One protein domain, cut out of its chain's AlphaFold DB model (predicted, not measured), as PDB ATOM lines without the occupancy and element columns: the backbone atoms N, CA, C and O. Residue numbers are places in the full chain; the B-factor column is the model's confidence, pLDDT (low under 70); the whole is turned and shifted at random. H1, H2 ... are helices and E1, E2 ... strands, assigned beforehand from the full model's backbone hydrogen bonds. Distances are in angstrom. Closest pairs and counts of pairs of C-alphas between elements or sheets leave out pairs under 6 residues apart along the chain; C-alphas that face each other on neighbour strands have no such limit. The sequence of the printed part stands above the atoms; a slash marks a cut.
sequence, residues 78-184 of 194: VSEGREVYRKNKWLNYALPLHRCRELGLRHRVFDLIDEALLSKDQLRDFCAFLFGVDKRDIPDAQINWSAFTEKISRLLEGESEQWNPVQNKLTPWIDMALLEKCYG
ATOM      1  N   VAL A  78     165.889 172.061 174.182       94.44
ATOM      2  CA  VAL A  78     166.767 172.976 173.450       94.44
ATOM      3  C   VAL A  78     166.187 174.384 173.448       94.44
ATOM      4  O   VAL A  78     166.944 175.345 173.615       94.44
ATOM      5  N   SER A  79     164.878 174.524 173.257       92.12
ATOM      6  CA  SER A  79     164.186 175.816 173.300       92.12
ATOM      7  C   SER A  79     164.268 176.445 174.691       92.12
ATOM      8  O   SER A  79     164.756 177.572 174.803       92.12
ATOM      9  N   GLU A  80     163.999 175.667 175.739       93.19
ATOM     10  CA  GLU A  80     164.212 176.042 177.146       93.19
ATOM     11  C   GLU A  80     165.656 176.490 177.412       93.19
ATOM     12  O   GLU A  80     165.928 177.566 177.948       93.19
ATOM     13  N   GLY A  81     166.629 175.699 176.948       96.12
ATOM     14  CA  GLY A  81     168.041 176.041 177.095       96.12
ATOM     15  C   GLY A  81     168.410 177.368 176.430       96.12
ATOM     16  O   GLY A  81     169.262 178.096 176.941       96.12
ATOM     17  N   ARG A  82     167.764 177.727 175.311       96.12
ATOM     18  CA  ARG A  82     167.967 179.029 174.656       96.12
ATOM     19  C   ARG A  82     167.372 180.171 175.468       96.12
ATOM     20  O   ARG A  82     167.976 181.241 175.484       96.12
ATOM     21  N   GLU A  83     166.226 179.983 176.107       94.38
ATOM     22  CA  GLU A  83     165.607 180.996 176.969       94.38
ATOM     23  C   GLU A  83     166.472 181.286 178.186       94.38
ATOM     24  O   GLU A  83     166.894 182.433 178.374       94.38
ATOM     25  N   VAL A  84     166.889 180.232 178.890       96.50
ATOM     26  CA  VAL A  84     167.848 180.337 179.993       96.50
ATOM     27  C   VAL A  84     169.135 181.011 179.527       96.50
ATOM     28  O   VAL A  84     169.602 181.954 180.161       96.50
ATOM     29  N   TYR A  85     169.686 180.621 178.375       96.88
ATOM     30  CA  TYR A  85     170.898 181.249 177.850       96.88
ATOM     31  C   TYR A  85     170.706 182.733 177.510       96.88
ATOM     32  O   TYR A  85     171.634 183.519 177.675       96.88
ATOM     33  N   ARG A  86     169.525 183.175 177.054       96.50
ATOM     34  CA  ARG A  86     169.276 184.604 176.778       96.50
ATOM     35  C   ARG A  86     169.354 185.449 178.052       96.50
ATOM     36  O   ARG A  86     169.856 186.571 177.972       96.50
ATOM     37  N   LYS A  87     168.895 184.924 179.192       96.62
ATOM     38  CA  LYS A  87     168.863 185.637 180.482       96.62
ATOM     39  C   LYS A  87     170.123 185.429 181.320       96.62
ATOM     40  O   LYS A  87     170.685 186.388 181.836       96.62
ATOM     41  N   ASN A  88     170.595 184.190 181.403       97.31
ATOM     42  CA  ASN A  88     171.684 183.719 182.251       97.31
ATOM     43  C   ASN A  88     172.741 182.991 181.401       97.31
ATOM     44  O   ASN A  88     172.968 181.796 181.546       97.31
ATOM     45  N   LYS A  89     173.429 183.725 180.511       96.94
ATOM     46  CA  LYS A  89     174.454 183.191 179.573       96.94
ATOM     47  C   LYS A  89     175.573 182.383 180.235       96.94
ATOM     48  O   LYS A  89     176.227 181.583 179.575       96.94
ATOM     49  N   TRP A  90     175.824 182.654 181.510       97.56
ATOM     50  CA  TRP A  90     176.820 181.980 182.331       97.56
ATOM     51  C   TRP A  90     176.417 180.549 182.711       97.56
ATOM     52  O   TRP A  90     177.280 179.769 183.104       97.56
ATOM     53  N   LEU A  91     175.134 180.195 182.610       98.06
ATOM     54  CA  LEU A  91     174.608 178.889 182.981       98.06
ATOM     55  C   LEU A  91     174.534 177.963 181.763       98.06
ATOM     56  O   LEU A  91     173.910 178.278 180.749       98.06
ATOM     57  N   ASN A  92     175.104 176.769 181.898       98.00
ATOM     58  CA  ASN A  92     174.798 175.649 181.024       98.00
ATOM     59  C   ASN A  92     173.516 174.953 181.510       98.00
ATOM     60  O   ASN A  92     173.546 174.181 182.472       98.00
ATOM     61  N   TYR A  93     172.390 175.218 180.844       97.31
ATOM     62  CA  TYR A  93     171.131 174.512 181.092       97.31
ATOM     63  C   TYR A  93     171.205 173.079 180.552       97.31
ATOM     64  O   TYR A  93     170.803 172.792 179.425       97.31
ATOM     65  N   ALA A  94     171.785 172.179 181.342       96.88
ATOM     66  CA  ALA A  94     171.985 170.796 180.941       96.88
ATOM     67  C   ALA A  94     170.763 169.908 181.216       96.88
ATOM     68  O   ALA A  94     169.888 170.217 182.029       96.88
ATOM     69  N   LEU A  95     170.748 168.744 180.562       95.94
ATOM     70  CA  LEU A  95     169.631 167.802 180.605       95.94
ATOM     71  C   LEU A  95     169.204 167.389 182.027       95.94
ATOM     72  O   LEU A  95     167.997 167.323 182.252       95.94
ATOM     73  N   PRO A  96     170.106 167.141 183.004       95.31
ATOM     74  CA  PRO A  96     169.675 166.785 184.355       95.31
ATOM     75  C   PRO A  96     168.818 167.870 185.018       95.31
ATOM     76  O   PRO A  96     167.822 167.544 185.658       95.31
ATOM     77  N   LEU A  97     169.149 169.150 184.814       94.94
ATOM     78  CA  LEU A  97     168.374 170.264 185.362       94.94
ATOM     79  C   LEU A  97     166.979 170.332 184.729       94.94
ATOM     80  O   LEU A  97     165.984 170.435 185.443       94.94
ATOM     81  N   HIS A  98     166.902 170.183 183.406       95.31
ATOM     82  CA  HIS A  98     165.626 170.122 182.695       95.31
ATOM     83  C   HIS A  98     164.754 168.949 183.172       95.31
ATOM     84  O   HIS A  98     163.582 169.136 183.482       95.31
ATOM     85  N   ARG A  99     165.330 167.745 183.330       94.88
ATOM     86  CA  ARG A  99     164.598 166.572 183.849       94.88
ATOM     87  C   ARG A  99     164.106 166.772 185.275       94.88
ATOM     88  O   ARG A  99     163.021 166.313 185.611       94.88
ATOM     89  N   CYS A 100     164.879 167.450 186.115       93.38
ATOM     90  CA  CYS A 100     164.433 167.798 187.455       93.38
ATOM     91  C   CYS A 100     163.173 168.680 187.424       93.38
ATOM     92  O   CYS A 100     162.216 168.370 188.135       93.38
ATOM     93  N   ARG A 101     163.147 169.718 186.574       93.44
ATOM     94  CA  ARG A 101     161.969 170.582 186.376       93.44
ATOM     95  C   ARG A 101     160.770 169.785 185.852       93.44
ATOM     96  O   ARG A 101     159.722 169.774 186.487       93.44
ATOM     97  N   GLU A 102     160.960 168.976 184.805       93.75
ATOM     98  CA  GLU A 102     159.907 168.099 184.258       93.75
ATOM     99  C   GLU A 102     159.298 167.144 185.302       93.75
ATOM    100  O   GLU A 102     158.126 166.785 185.205       93.75
ATOM    101  N   LEU A 103     160.083 166.703 186.292       92.56
ATOM    102  CA  LEU A 103     159.641 165.808 187.367       92.56
ATOM    103  C   LEU A 103     158.998 166.548 188.553       92.56
ATOM    104  O   LEU A 103     158.681 165.927 189.571       92.56
ATOM    105  N   GLY A 104     158.782 167.861 188.435       91.19
ATOM    106  CA  GLY A 104     158.116 168.678 189.442       91.19
ATOM    107  C   GLY A 104     159.011 169.120 190.591       91.19
ATOM    108  O   GLY A 104     158.515 169.380 191.694       91.19
ATOM    109  N   LEU A 105     160.327 169.204 190.369       89.00
ATOM    110  CA  LEU A 105     161.233 169.832 191.323       89.00
ATOM    111  C   LEU A 105     160.991 171.342 191.361       89.00
ATOM    112  O   LEU A 105     161.630 172.122 190.661       89.00
ATOM    113  N   ARG A 106     160.107 171.753 192.263       85.62
ATOM    114  CA  ARG A 106     159.817 173.162 192.492       85.62
ATOM    115  C   ARG A 106     160.899 173.824 193.342       85.62
ATOM    116  O   ARG A 106     161.039 173.515 194.532       85.62
ATOM    117  N   HIS A 107     161.593 174.803 192.772       85.75
ATOM    118  CA  HIS A 107     162.441 175.728 193.514       85.75
ATOM    119  C   HIS A 107     162.393 177.111 192.866       85.75
ATOM    120  O   HIS A 107     162.636 177.232 191.675       85.75
ATOM    121  N   ARG A 108     162.186 178.163 193.668       86.31
ATOM    122  CA  ARG A 108     161.989 179.541 193.175       86.31
ATOM    123  C   ARG A 108     163.071 180.025 192.204       86.31
ATOM    124  O   ARG A 108     162.801 180.850 191.348       86.31
ATOM    125  N   VAL A 109     164.321 179.589 192.376       89.88
ATOM    126  CA  VAL A 109     165.397 180.006 191.458       89.88
ATOM    127  C   VAL A 109     165.250 179.410 190.060       89.88
ATOM    128  O   VAL A 109     165.728 180.034 189.127       89.88
ATOM    129  N   PHE A 110     164.596 178.254 189.907       88.25
ATOM    130  CA  PHE A 110     164.337 177.631 188.607       88.25
ATOM    131  C   PHE A 110     163.185 178.287 187.863       88.25
ATOM    132  O   PHE A 110     163.264 178.372 186.650       88.25
ATOM    133  N   ASP A 111     162.214 178.842 188.584       83.44
ATOM    134  CA  ASP A 111     161.173 179.681 187.984       83.44
ATOM    135  C   ASP A 111     161.770 180.977 187.389       83.44
ATOM    136  O   ASP A 111     161.162 181.625 186.561       83.44
ATOM    137  N   LEU A 112     162.967 181.395 187.826       91.62
ATOM    138  CA  LEU A 112     163.553 182.686 187.446       91.62
ATOM    139  C   LEU A 112     164.645 182.605 186.371       91.62
ATOM    140  O   LEU A 112     165.033 183.646 185.837       91.62
ATOM    141  N   ILE A 113     165.216 181.424 186.099       94.19
ATOM    142  CA  ILE A 113     166.417 181.310 185.242       94.19
ATOM    143  C   ILE A 113     166.146 181.599 183.758       94.19
ATOM    144  O   ILE A 113     167.071 181.986 183.039       94.19
ATOM    145  N   ASP A 114     164.918 181.410 183.301       90.88
ATOM    146  CA  ASP A 114     164.398 181.682 181.954       90.88
ATOM    147  C   ASP A 114     163.651 183.029 181.876       90.88
ATOM    148  O   ASP A 114     163.619 183.663 180.816       90.88
ATOM    149  N   GLU A 115     163.166 183.550 183.005       90.12
ATOM    150  CA  GLU A 115     162.503 184.857 183.085       90.12
ATOM    151  C   GLU A 115     163.482 186.045 183.147       90.12
ATOM    152  O   GLU A 115     163.327 187.043 182.424       90.12
ATOM    153  N   ALA A 116     164.512 185.966 183.998       94.38
ATOM    154  CA  ALA A 116     165.362 187.106 184.342       94.38
ATOM    155  C   ALA A 116     166.814 186.721 184.665       94.38
ATOM    156  O   ALA A 116     167.134 185.597 185.041       94.38
ATOM    157  N   LEU A 117     167.725 187.694 184.555       96.31
ATOM    158  CA  LEU A 117     169.068 187.539 185.115       96.31
ATOM    159  C   LEU A 117     168.942 187.439 186.641       96.31
ATOM    160  O   LEU A 117     168.394 188.347 187.271       96.31
ATOM    161  N   LEU A 118     169.456 186.360 187.236       96.56
ATOM    162  CA  LEU A 118     169.377 186.176 188.686       96.56
ATOM    163  C   LEU A 118     170.094 187.320 189.412       96.56
ATOM    164  O   LEU A 118     171.159 187.749 188.982       96.56
ATOM    165  N   SER A 119     169.575 187.779 190.547       95.56
ATOM    166  CA  SER A 119     170.340 188.622 191.477       95.56
ATOM    167  C   SER A 119     171.495 187.838 192.113       95.56
ATOM    168  O   SER A 119     171.497 186.609 192.114       95.56
ATOM    169  N   LYS A 120     172.465 188.527 192.725       95.56
ATOM    170  CA  LYS A 120     173.602 187.871 193.402       95.56
ATOM    171  C   LYS A 120     173.176 186.915 194.527       95.56
ATOM    172  O   LYS A 120     173.820 185.886 194.723       95.56
ATOM    173  N   ASP A 121     172.069 187.201 195.212       94.00
ATOM    174  CA  ASP A 121     171.536 186.311 196.252       94.00
ATOM    175  C   ASP A 121     170.885 185.066 195.650       94.00
ATOM    176  O   ASP A 121     171.129 183.955 196.119       94.00
ATOM    177  N   GLN A 122     170.103 185.245 194.580       95.88
ATOM    178  CA  GLN A 122     169.481 184.143 193.842       95.88
ATOM    179  C   GLN A 122     170.525 183.271 193.141       95.88
ATOM    180  O   GLN A 122     170.380 182.055 193.118       95.88
ATOM    181  N   LEU A 123     171.597 183.869 192.618       96.88
ATOM    182  CA  LEU A 123     172.748 183.160 192.067       96.88
ATOM    183  C   LEU A 123     173.402 182.278 193.135       96.88
ATOM    184  O   LEU A 123     173.675 181.106 192.888       96.88
ATOM    185  N   ARG A 124     173.617 182.811 194.343       96.12
ATOM    186  CA  ARG A 124     174.151 182.036 195.470       96.12
ATOM    187  C   ARG A 124     173.229 180.873 195.846       96.12
ATOM    188  O   ARG A 124     173.727 179.775 196.085       96.12
ATOM    189  N   ASP A 125     171.915 181.101 195.873       95.38
ATOM    190  CA  ASP A 125     170.914 180.049 196.105       95.38
ATOM    191  C   ASP A 125     170.942 178.978 195.012       95.38
ATOM    192  O   ASP A 125     170.942 177.784 195.313       95.38
ATOM    193  N   PHE A 126     171.026 179.399 193.751       96.19
ATOM    194  CA  PHE A 126     171.133 178.508 192.605       96.19
ATOM    195  C   PHE A 126     172.393 177.641 192.693       96.19
ATOM    196  O   PHE A 126     172.304 176.426 192.549       96.19
ATOM    197  N   CYS A 127     173.558 178.225 192.987       96.75
ATOM    198  CA  CYS A 127     174.803 177.468 193.133       96.75
ATOM    199  C   CYS A 127     174.754 176.484 194.310       96.75
ATOM    200  O   CYS A 127     175.208 175.352 194.168       96.75
ATOM    201  N   ALA A 128     174.187 176.882 195.455       95.56
ATOM    202  CA  ALA A 128     174.008 175.980 196.595       95.56
ATOM    203  C   ALA A 128     173.177 174.756 196.201       95.56
ATOM    204  O   ALA A 128     173.554 173.622 196.496       95.56
ATOM    205  N   PHE A 129     172.088 174.994 195.465       93.94
ATOM    206  CA  PHE A 129     171.241 173.934 194.946       93.94
ATOM    207  C   PHE A 129     171.986 173.039 193.946       93.94
ATOM    208  O   PHE A 129     171.997 171.821 194.107       93.94
ATOM    209  N   LEU A 130     172.618 173.638 192.933       95.06
ATOM    210  CA  LEU A 130     173.270 172.928 191.832       95.06
ATOM    211  C   LEU A 130     174.359 171.969 192.322       95.06
ATOM    212  O   LEU A 130     174.425 170.837 191.857       95.06
ATOM    213  N   PHE A 131     175.182 172.416 193.274       95.56
ATOM    214  CA  PHE A 131     176.287 171.625 193.821       95.56
ATOM    215  C   PHE A 131     175.898 170.802 195.058       95.56
ATOM    216  O   PHE A 131     176.747 170.128 195.637       95.56
ATOM    217  N   GLY A 132     174.639 170.867 195.506       94.12
ATOM    218  CA  GLY A 132     174.166 170.116 196.672       94.12
ATOM    219  C   GLY A 132     174.866 170.489 197.984       94.12
ATOM    220  O   GLY A 132     175.086 169.623 198.831       94.12
ATOM    221  N   VAL A 133     175.229 171.764 198.160       96.31
ATOM    222  CA  VAL A 133     175.916 172.280 199.358       96.31
ATOM    223  C   VAL A 133     175.022 173.232 200.149       96.31
ATOM    224  O   VAL A 133     174.069 173.806 199.624       96.31
ATOM    225  N   ASP A 134     175.333 173.444 201.428       95.31
ATOM    226  CA  ASP A 134     174.609 174.428 202.226       95.31
ATOM    227  C   ASP A 134     174.950 175.854 201.758       95.31
ATOM    228  O   ASP A 134     176.117 176.202 201.567       95.31
ATOM    229  N   LYS A 135     173.938 176.721 201.618       94.50
ATOM    230  CA  LYS A 135     174.122 178.135 201.244       94.50
ATOM    231  C   LYS A 135     175.136 178.848 202.148       94.50
ATOM    232  O   LYS A 135     175.854 179.740 201.689       94.50
ATOM    233  N   ARG A 136     175.198 178.476 203.432       94.12
ATOM    234  CA  ARG A 136     176.128 179.045 204.423       94.12
ATOM    235  C   ARG A 136     177.591 178.752 204.088       94.12
ATOM    236  O   ARG A 136     178.441 179.563 204.442       94.12
ATOM    237  N   ASP A 137     177.861 177.669 203.362       95.19
ATOM    238  CA  ASP A 137     179.206 177.273 202.927       95.19
ATOM    239  C   ASP A 137     179.654 177.986 201.642       95.19
ATOM    240  O   ASP A 137     180.809 177.863 201.221       95.19
ATOM    241  N   ILE A 138     178.749 178.735 201.007       96.31
ATOM    242  CA  ILE A 138     179.045 179.596 199.865       96.31
ATOM    243  C   ILE A 138     179.176 181.038 200.368       96.31
ATOM    244  O   ILE A 138     178.243 181.522 201.009       96.31
ATOM    245  N   PRO A 139     180.283 181.754 200.093       96.69
ATOM    246  CA  PRO A 139     180.426 183.161 200.450       96.69
ATOM    247  C   PRO A 139     179.307 184.035 199.883       96.69
ATOM    248  O   PRO A 139     178.709 183.732 198.852       96.69
ATOM    249  N   ASP A 140     179.017 185.142 200.557       93.81
ATOM    250  CA  ASP A 140     178.025 186.087 200.064       93.81
ATOM    251  C   ASP A 140     178.552 186.842 198.834       93.81
ATOM    252  O   ASP A 140     179.535 187.579 198.925       93.81
ATOM    253  N   ALA A 141     177.893 186.660 197.689       92.75
ATOM    254  CA  ALA A 141     178.291 187.255 196.419       92.75
ATOM    255  C   ALA A 141     178.177 188.793 196.399       92.75
ATOM    256  O   ALA A 141     178.873 189.441 195.611       92.75
ATOM    257  N   GLN A 142     177.321 189.392 197.238       91.50
ATOM    258  CA  GLN A 142     177.213 190.850 197.361       91.50
ATOM    259  C   GLN A 142     178.362 191.434 198.182       91.50
ATOM    260  O   GLN A 142     178.863 192.506 197.854       91.50
ATOM    261  N   ILE A 143     178.783 190.725 199.232       92.25
ATOM    262  CA  ILE A 143     179.809 191.201 200.169       92.25
ATOM    263  C   ILE A 143     181.216 190.890 199.651       92.25
ATOM    264  O   ILE A 143     182.109 191.729 199.741       92.25
ATOM    265  N   ASN A 144     181.438 189.680 199.131       93.94
ATOM    266  CA  ASN A 144     182.755 189.216 198.709       93.94
ATOM    267  C   ASN A 144     182.670 188.376 197.427       93.94
ATOM    268  O   ASN A 144     182.700 187.144 197.451       93.94
ATOM    269  N   TRP A 145     182.602 189.080 196.295       94.81
ATOM    270  CA  TRP A 145     182.532 188.473 194.967       94.81
ATOM    271  C   TRP A 145     183.731 187.564 194.658       94.81
ATOM    272  O   TRP A 145     183.538 186.461 194.163       94.81
ATOM    273  N   SER A 146     184.953 187.968 195.018       95.38
ATOM    274  CA  SER A 146     186.160 187.164 194.771       95.38
ATOM    275  C   SER A 146     186.162 185.834 195.523       95.38
ATOM    276  O   SER A 146     186.505 184.804 194.954       95.38
ATOM    277  N   ALA A 147     185.750 185.830 196.795       96.75
ATOM    278  CA  ALA A 147     185.659 184.590 197.559       96.75
ATOM    279  C   ALA A 147     184.521 183.702 197.037       96.75
ATOM    280  O   ALA A 147     184.648 182.478 197.023       96.75
ATOM    281  N   PHE A 148     183.416 184.313 196.597       97.25
ATOM    282  CA  PHE A 148     182.321 183.599 195.951       97.25
ATOM    283  C   PHE A 148     182.801 182.895 194.676       97.25
ATOM    284  O   PHE A 148     182.657 181.678 194.578       97.25
ATOM    285  N   THR A 149     183.421 183.611 193.734       97.25
ATOM    286  CA  THR A 149     183.882 183.019 192.469       97.25
ATOM    287  C   THR A 149     184.963 181.969 192.687       97.25
ATOM    288  O   THR A 149     184.900 180.913 192.064       97.25
ATOM    289  N   GLU A 150     185.891 182.179 193.626       97.56
ATOM    290  CA  GLU A 150     186.879 181.164 194.008       97.56
ATOM    291  C   GLU A 150     186.211 179.885 194.540       97.56
ATOM    292  O   GLU A 150     186.584 178.776 194.151       97.56
ATOM    293  N   LYS A 151     185.192 180.017 195.401       97.75
ATOM    294  CA  LYS A 151     184.433 178.870 195.912       97.75
ATOM    295  C   LYS A 151     183.700 178.134 194.790       97.75
ATOM    296  O   LYS A 151     183.746 176.905 194.776       97.75
ATOM    297  N   ILE A 152     183.044 178.852 193.876       98.00
ATOM    298  CA  ILE A 152     182.324 178.243 192.749       98.00
ATOM    299  C   ILE A 152     183.288 177.528 191.799       98.00
ATOM    300  O   ILE A 152     183.013 176.388 191.439       98.00
ATOM    301  N   SER A 153     184.439 178.123 191.471       97.88
ATOM    302  CA  SER A 153     185.468 177.464 190.653       97.88
ATOM    303  C   SER A 153     185.912 176.133 191.261       97.88
ATOM    304  O   SER A 153     185.932 175.121 190.570       97.88
ATOM    305  N   ARG A 154     186.183 176.101 192.574       97.69
ATOM    306  CA  ARG A 154     186.579 174.866 193.275       97.69
ATOM    307  C   ARG A 154     185.482 173.801 193.296       97.69
ATOM    308  O   ARG A 154     185.795 172.618 193.256       97.69
ATOM    309  N   LEU A 155     184.210 174.195 193.408       97.88
ATOM    310  CA  LEU A 155     183.092 173.247 193.317       97.88
ATOM    311  C   LEU A 155     182.985 172.676 191.899       97.88
ATOM    312  O   LEU A 155     182.829 171.473 191.732       97.88
ATOM    313  N   LEU A 156     183.141 173.533 190.889       97.25
ATOM    314  CA  LEU A 156     183.061 173.160 189.483       97.25
ATOM    315  C   LEU A 156     184.179 172.196 189.053       97.25
ATOM    316  O   LEU A 156     183.930 171.325 188.228       97.25
ATOM    317  N   GLU A 157     185.380 172.304 189.632       96.69
ATOM    318  CA  GLU A 157     186.491 171.356 189.415       96.69
ATOM    319  C   GLU A 157     186.143 169.907 189.806       96.69
ATOM    320  O   GLU A 157     186.750 168.970 189.286       96.69
ATOM    321  N   GLY A 158     185.183 169.713 190.716       95.25
ATOM    322  CA  GLY A 158     184.702 168.393 191.129       95.25
ATOM    323  C   GLY A 158     183.644 167.787 190.203       95.25
ATOM    324  O   GLY A 158     183.307 166.614 190.366       95.25
ATOM    325  N   GLU A 159     183.129 168.555 189.243       96.62
ATOM    326  CA  GLU A 159     182.018 168.157 188.381       96.62
ATOM    327  C   GLU A 159     182.483 167.726 186.989       96.62
ATOM    328  O   GLU A 159     183.467 168.220 186.437       96.62
ATOM    329  N   SER A 160     181.725 166.817 186.372       96.62
ATOM    330  CA  SER A 160     181.907 166.485 184.961       96.62
ATOM    331  C   SER A 160     181.231 167.517 184.059       96.62
ATOM    332  O   SER A 160     180.169 168.064 184.376       96.62
ATOM    333  N   GLU A 161     181.831 167.761 182.893       97.50
ATOM    334  CA  GLU A 161     181.202 168.587 181.865       97.50
ATOM    335  C   GLU A 161     179.871 167.983 181.407       97.50
ATOM    336  O   GLU A 161     179.705 166.767 181.306       97.50
ATOM    337  N   GLN A 162     178.928 168.860 181.083       97.88
ATOM    338  CA  GLN A 162     177.588 168.505 180.654       97.88
ATOM    339  C   GLN A 162     177.322 168.974 179.233       97.88
ATOM    340  O   GLN A 162     177.841 169.993 178.778       97.88
ATOM    341  N   TRP A 163     176.448 168.254 178.537       98.12
ATOM    342  CA  TRP A 163     176.001 168.662 177.214       98.12
ATOM    343  C   TRP A 163     175.257 169.997 177.263       98.12
ATOM    344  O   TRP A 163     174.221 170.108 177.917       98.12
ATOM    345  N   ASN A 164     175.778 170.983 176.534       98.06
ATOM    346  CA  ASN A 164     175.171 172.293 176.381       98.06
ATOM    347  C   ASN A 164     174.263 172.317 175.141       98.06
ATOM    348  O   ASN A 164     174.778 172.239 174.019       98.06
ATOM    349  N   PRO A 165     172.931 172.454 175.298       96.81
ATOM    350  CA  PRO A 165     171.997 172.386 174.173       96.81
ATOM    351  C   PRO A 165     172.100 173.582 173.221       96.81
ATOM    352  O   PRO A 165     171.714 173.477 172.059       96.81
ATOM    353  N   VAL A 166     172.633 174.716 173.686       96.81
ATOM    354  CA  VAL A 166     172.772 175.936 172.880       96.81
ATOM    355  C   VAL A 166     174.080 175.925 172.096       96.81
ATOM    356  O   VAL A 166     174.112 176.333 170.937       96.81
ATOM    357  N   GLN A 167     175.161 175.445 172.714       95.69
ATOM    358  CA  GLN A 167     176.495 175.408 172.106       95.69
ATOM    359  C   GLN A 167     176.817 174.086 171.392       95.69
ATOM    360  O   GLN A 167     177.822 174.022 170.685       95.69
ATOM    361  N   ASN A 168     175.988 173.051 171.559       96.19
ATOM    362  CA  ASN A 168     176.126 171.740 170.917       96.19
ATOM    363  C   ASN A 168     177.480 171.056 171.209       96.19
ATOM    364  O   ASN A 168     178.115 170.488 170.317       96.19
ATOM    365  N   LYS A 169     177.952 171.162 172.457       97.69
ATOM    366  CA  LYS A 169     179.201 170.560 172.952       97.69
ATOM    367  C   LYS A 169     179.136 170.339 174.463       97.69
ATOM    368  O   LYS A 169     178.273 170.905 175.132       97.69
ATOM    369  N   LEU A 170     180.058 169.542 174.998       98.12
ATOM    370  CA  LEU A 170     180.254 169.441 176.444       98.12
ATOM    371  C   LEU A 170     180.891 170.734 176.965       98.12
ATOM    372  O   LEU A 170     181.849 171.236 176.373       98.12
ATOM    373  N   THR A 171     180.322 171.289 178.032       98.00
ATOM    374  CA  THR A 171     180.879 172.425 178.773       98.00
ATOM    375  C   THR A 171     180.640 172.251 180.268       98.00
ATOM    376  O   THR A 171     179.725 171.522 180.662       98.00
ATOM    377  N   PRO A 172     181.373 172.972 181.129       98.19
ATOM    378  CA  PRO A 172     181.049 173.032 182.548       98.19
ATOM    379  C   PRO A 172     179.614 173.524 182.799       98.19
ATOM    380  O   PRO A 172     178.987 174.128 181.924       98.19
ATOM    381  N   TRP A 173     179.098 173.278 184.005       98.25
ATOM    382  CA  TRP A 173     177.799 173.793 184.459       98.25
ATOM    383  C   TRP A 173     177.732 175.324 184.472       98.25
ATOM    384  O   TRP A 173     176.696 175.903 184.155       98.25
ATOM    385  N   ILE A 174     178.837 175.971 184.842       98.19
ATOM    386  CA  ILE A 174     178.952 177.424 184.957       98.19
ATOM    387  C   ILE A 174     180.154 177.878 184.131       98.19
ATOM    388  O   ILE A 174     181.279 177.437 184.359       98.19
ATOM    389  N   ASP A 175     179.931 178.785 183.185       97.88
ATOM    390  CA  ASP A 175     181.000 179.493 182.491       97.88
ATOM    391  C   ASP A 175     181.479 180.651 183.376       97.88
ATOM    392  O   ASP A 175     180.824 181.691 183.482       97.88
ATOM    393  N   MET A 176     182.629 180.464 184.029       97.19
ATOM    394  CA  MET A 176     183.181 181.446 184.970       97.19
ATOM    395  C   MET A 176     183.531 182.787 184.311       97.19
ATOM    396  O   MET A 176     183.434 183.826 184.963       97.19
ATOM    397  N   ALA A 177     183.899 182.797 183.027       96.62
ATOM    398  CA  ALA A 177     184.217 184.034 182.319       96.62
ATOM    399  C   ALA A 177     182.946 184.839 182.019       96.62
ATOM    400  O   ALA A 177     182.915 186.059 182.196       96.62
ATOM    401  N   LEU A 178     181.873 184.163 181.599       96.69
ATOM    402  CA  LEU A 178     180.569 184.795 181.406       96.69
ATOM    403  C   LEU A 178     179.927 185.197 182.736       96.69
ATOM    404  O   LEU A 178     179.296 186.250 182.796       96.69
ATOM    405  N   LEU A 179     180.122 184.416 183.800       97.00
ATOM    406  CA  LEU A 179     179.654 184.756 185.142       97.00
ATOM    407  C   LEU A 179     180.284 186.068 185.619       97.00
ATOM    408  O   LEU A 179     179.570 186.981 186.032       97.00
ATOM    409  N   GLU A 180     181.608 186.192 185.495       95.81
ATOM    410  CA  GLU A 180     182.329 187.425 185.821       95.81
ATOM    411  C   GLU A 180     181.841 188.595 184.965       95.81
ATOM    412  O   GLU A 180     181.614 189.686 185.472       95.81
ATOM    413  N   LYS A 181     181.588 188.372 183.675       95.00
ATOM    414  CA  LYS A 181     181.047 189.416 182.800       95.00
ATOM    415  C   LYS A 181     179.644 189.879 183.218       95.00
ATOM    416  O   LYS A 181     179.327 191.054 183.068       95.00
ATOM    417  N   CYS A 182     178.797 188.972 183.702       93.50
ATOM    418  CA  CYS A 182     177.425 189.283 184.109       93.50
ATOM    419  C   CYS A 182     177.338 189.968 185.484       93.50
ATOM    420  O   CYS A 182     176.427 190.765 185.699       93.50
ATOM    421  N   TYR A 183     178.254 189.664 186.409       94.25
ATOM    422  CA  TYR A 183     178.125 190.028 187.831       94.25
ATOM    423  C   TYR A 183     179.342 190.718 188.450       94.25
ATOM    424  O   TYR A 183     179.237 191.295 189.545       94.25
ATOM    425  N   GLY A 184     180.489 190.620 187.789       85.19
ATOM    426  CA  GLY A 184     181.745 191.215 188.205       85.19
ATOM    427  C   GLY A 184     181.631 192.729 188.291       85.19
ATOM    428  O   GLY A 184     180.937 193.394 187.516       85.19
TER     429      GLY A 184
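What this domain is: This is residues 78 to 184 of the 194 residues of the protein "Hypothetical protein" of Pseudictyota dubia (UniProt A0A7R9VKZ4). Six short helices and one small two-stranded hairpin are set round the middle of a rounded body. H4 and H5 lie side by side and H6 makes a triangle with them, with H3 packed on H4; H1, H2 and the hairpin of E1 and E2 lie toward the other end of the longest axis, and residues 131 to 144 run back from the end of H4 to the start of H5. The printed part has 107 residues, with named elements in the order H1, H2, H3, H4, H5, E1, E2, H6; the sheet, order E1 - E2, is antiparallel and the class is mostly helix. The whole is compact, with a radius of gyration of the C-alphas of 12.9 A and spans of 34 by 27 by 24 A.

How they stand to each other: E1, residues 162 to 164, and E2, residues 169 to 171, form an antiparallel hairpin, their directions at 124 degrees; N 162 and O 171 are 2.8 A apart and N 164 and O 169 are 2.9 A apart, within hydrogen-bond range. The closest C-alphas of E1 and H2, residues 95 to 102, are those of Trp 163 and Leu 95, 7.3 A apart. H1, residues 78 to 87, is near H2, with 5 pairs of C-alphas within 10 A, and only just apart from E1, the closest C-alphas being 8.1 A apart. H2 and H3, residues 108 to 112, are close but not clearly touching, with the C-alphas of Arg 101 and Phe 110 closest at 7.8 A. H3 and H4, residues 120 to 130, touch, the closest C-alphas being those of Val 109 and Phe 126, 6.0 A apart. H4 and H5, residues 145 to 156, are close but not clearly touching, the closest C-alphas being those of Cys 127 and Ile 152, 7.6 A apart; they run the same way at a shallow tilt of 15 degrees. H5 and H6, residues 176 to 183, are close but not clearly touching, with the C-alphas of Ser 153 and Met 176 closest at 7.3 A; they run opposite ways at a shallow tilt of 34 degrees, only just short of steep. Every O i to N i+4 pair is within hydrogen-bond range in H1, H2, H4, H5 and H6; in H3 it is 0 of 1, beside 2 of 2 O i to N i+3 pairs.

Where its parts are: H5, the longest helix by residues, measures 16.3 A from first to last C-alpha, H4 15.0 A and H1 14.6 A. C-alpha 78, where H1 begins, is at (166.767, 172.976, 173.450), and C-alpha 183, where H6 ends, is at (178.125, 190.028, 187.831).

The domain as a whole: The C-alphas of Ile 143 and Asn 168, the two farthest apart, are 35.3 A apart. The printed part has no cut; the link from H4 to H5, 14 residues, is long. The mean pLDDT of the printed part is 95.1, and no printed residue is under 70.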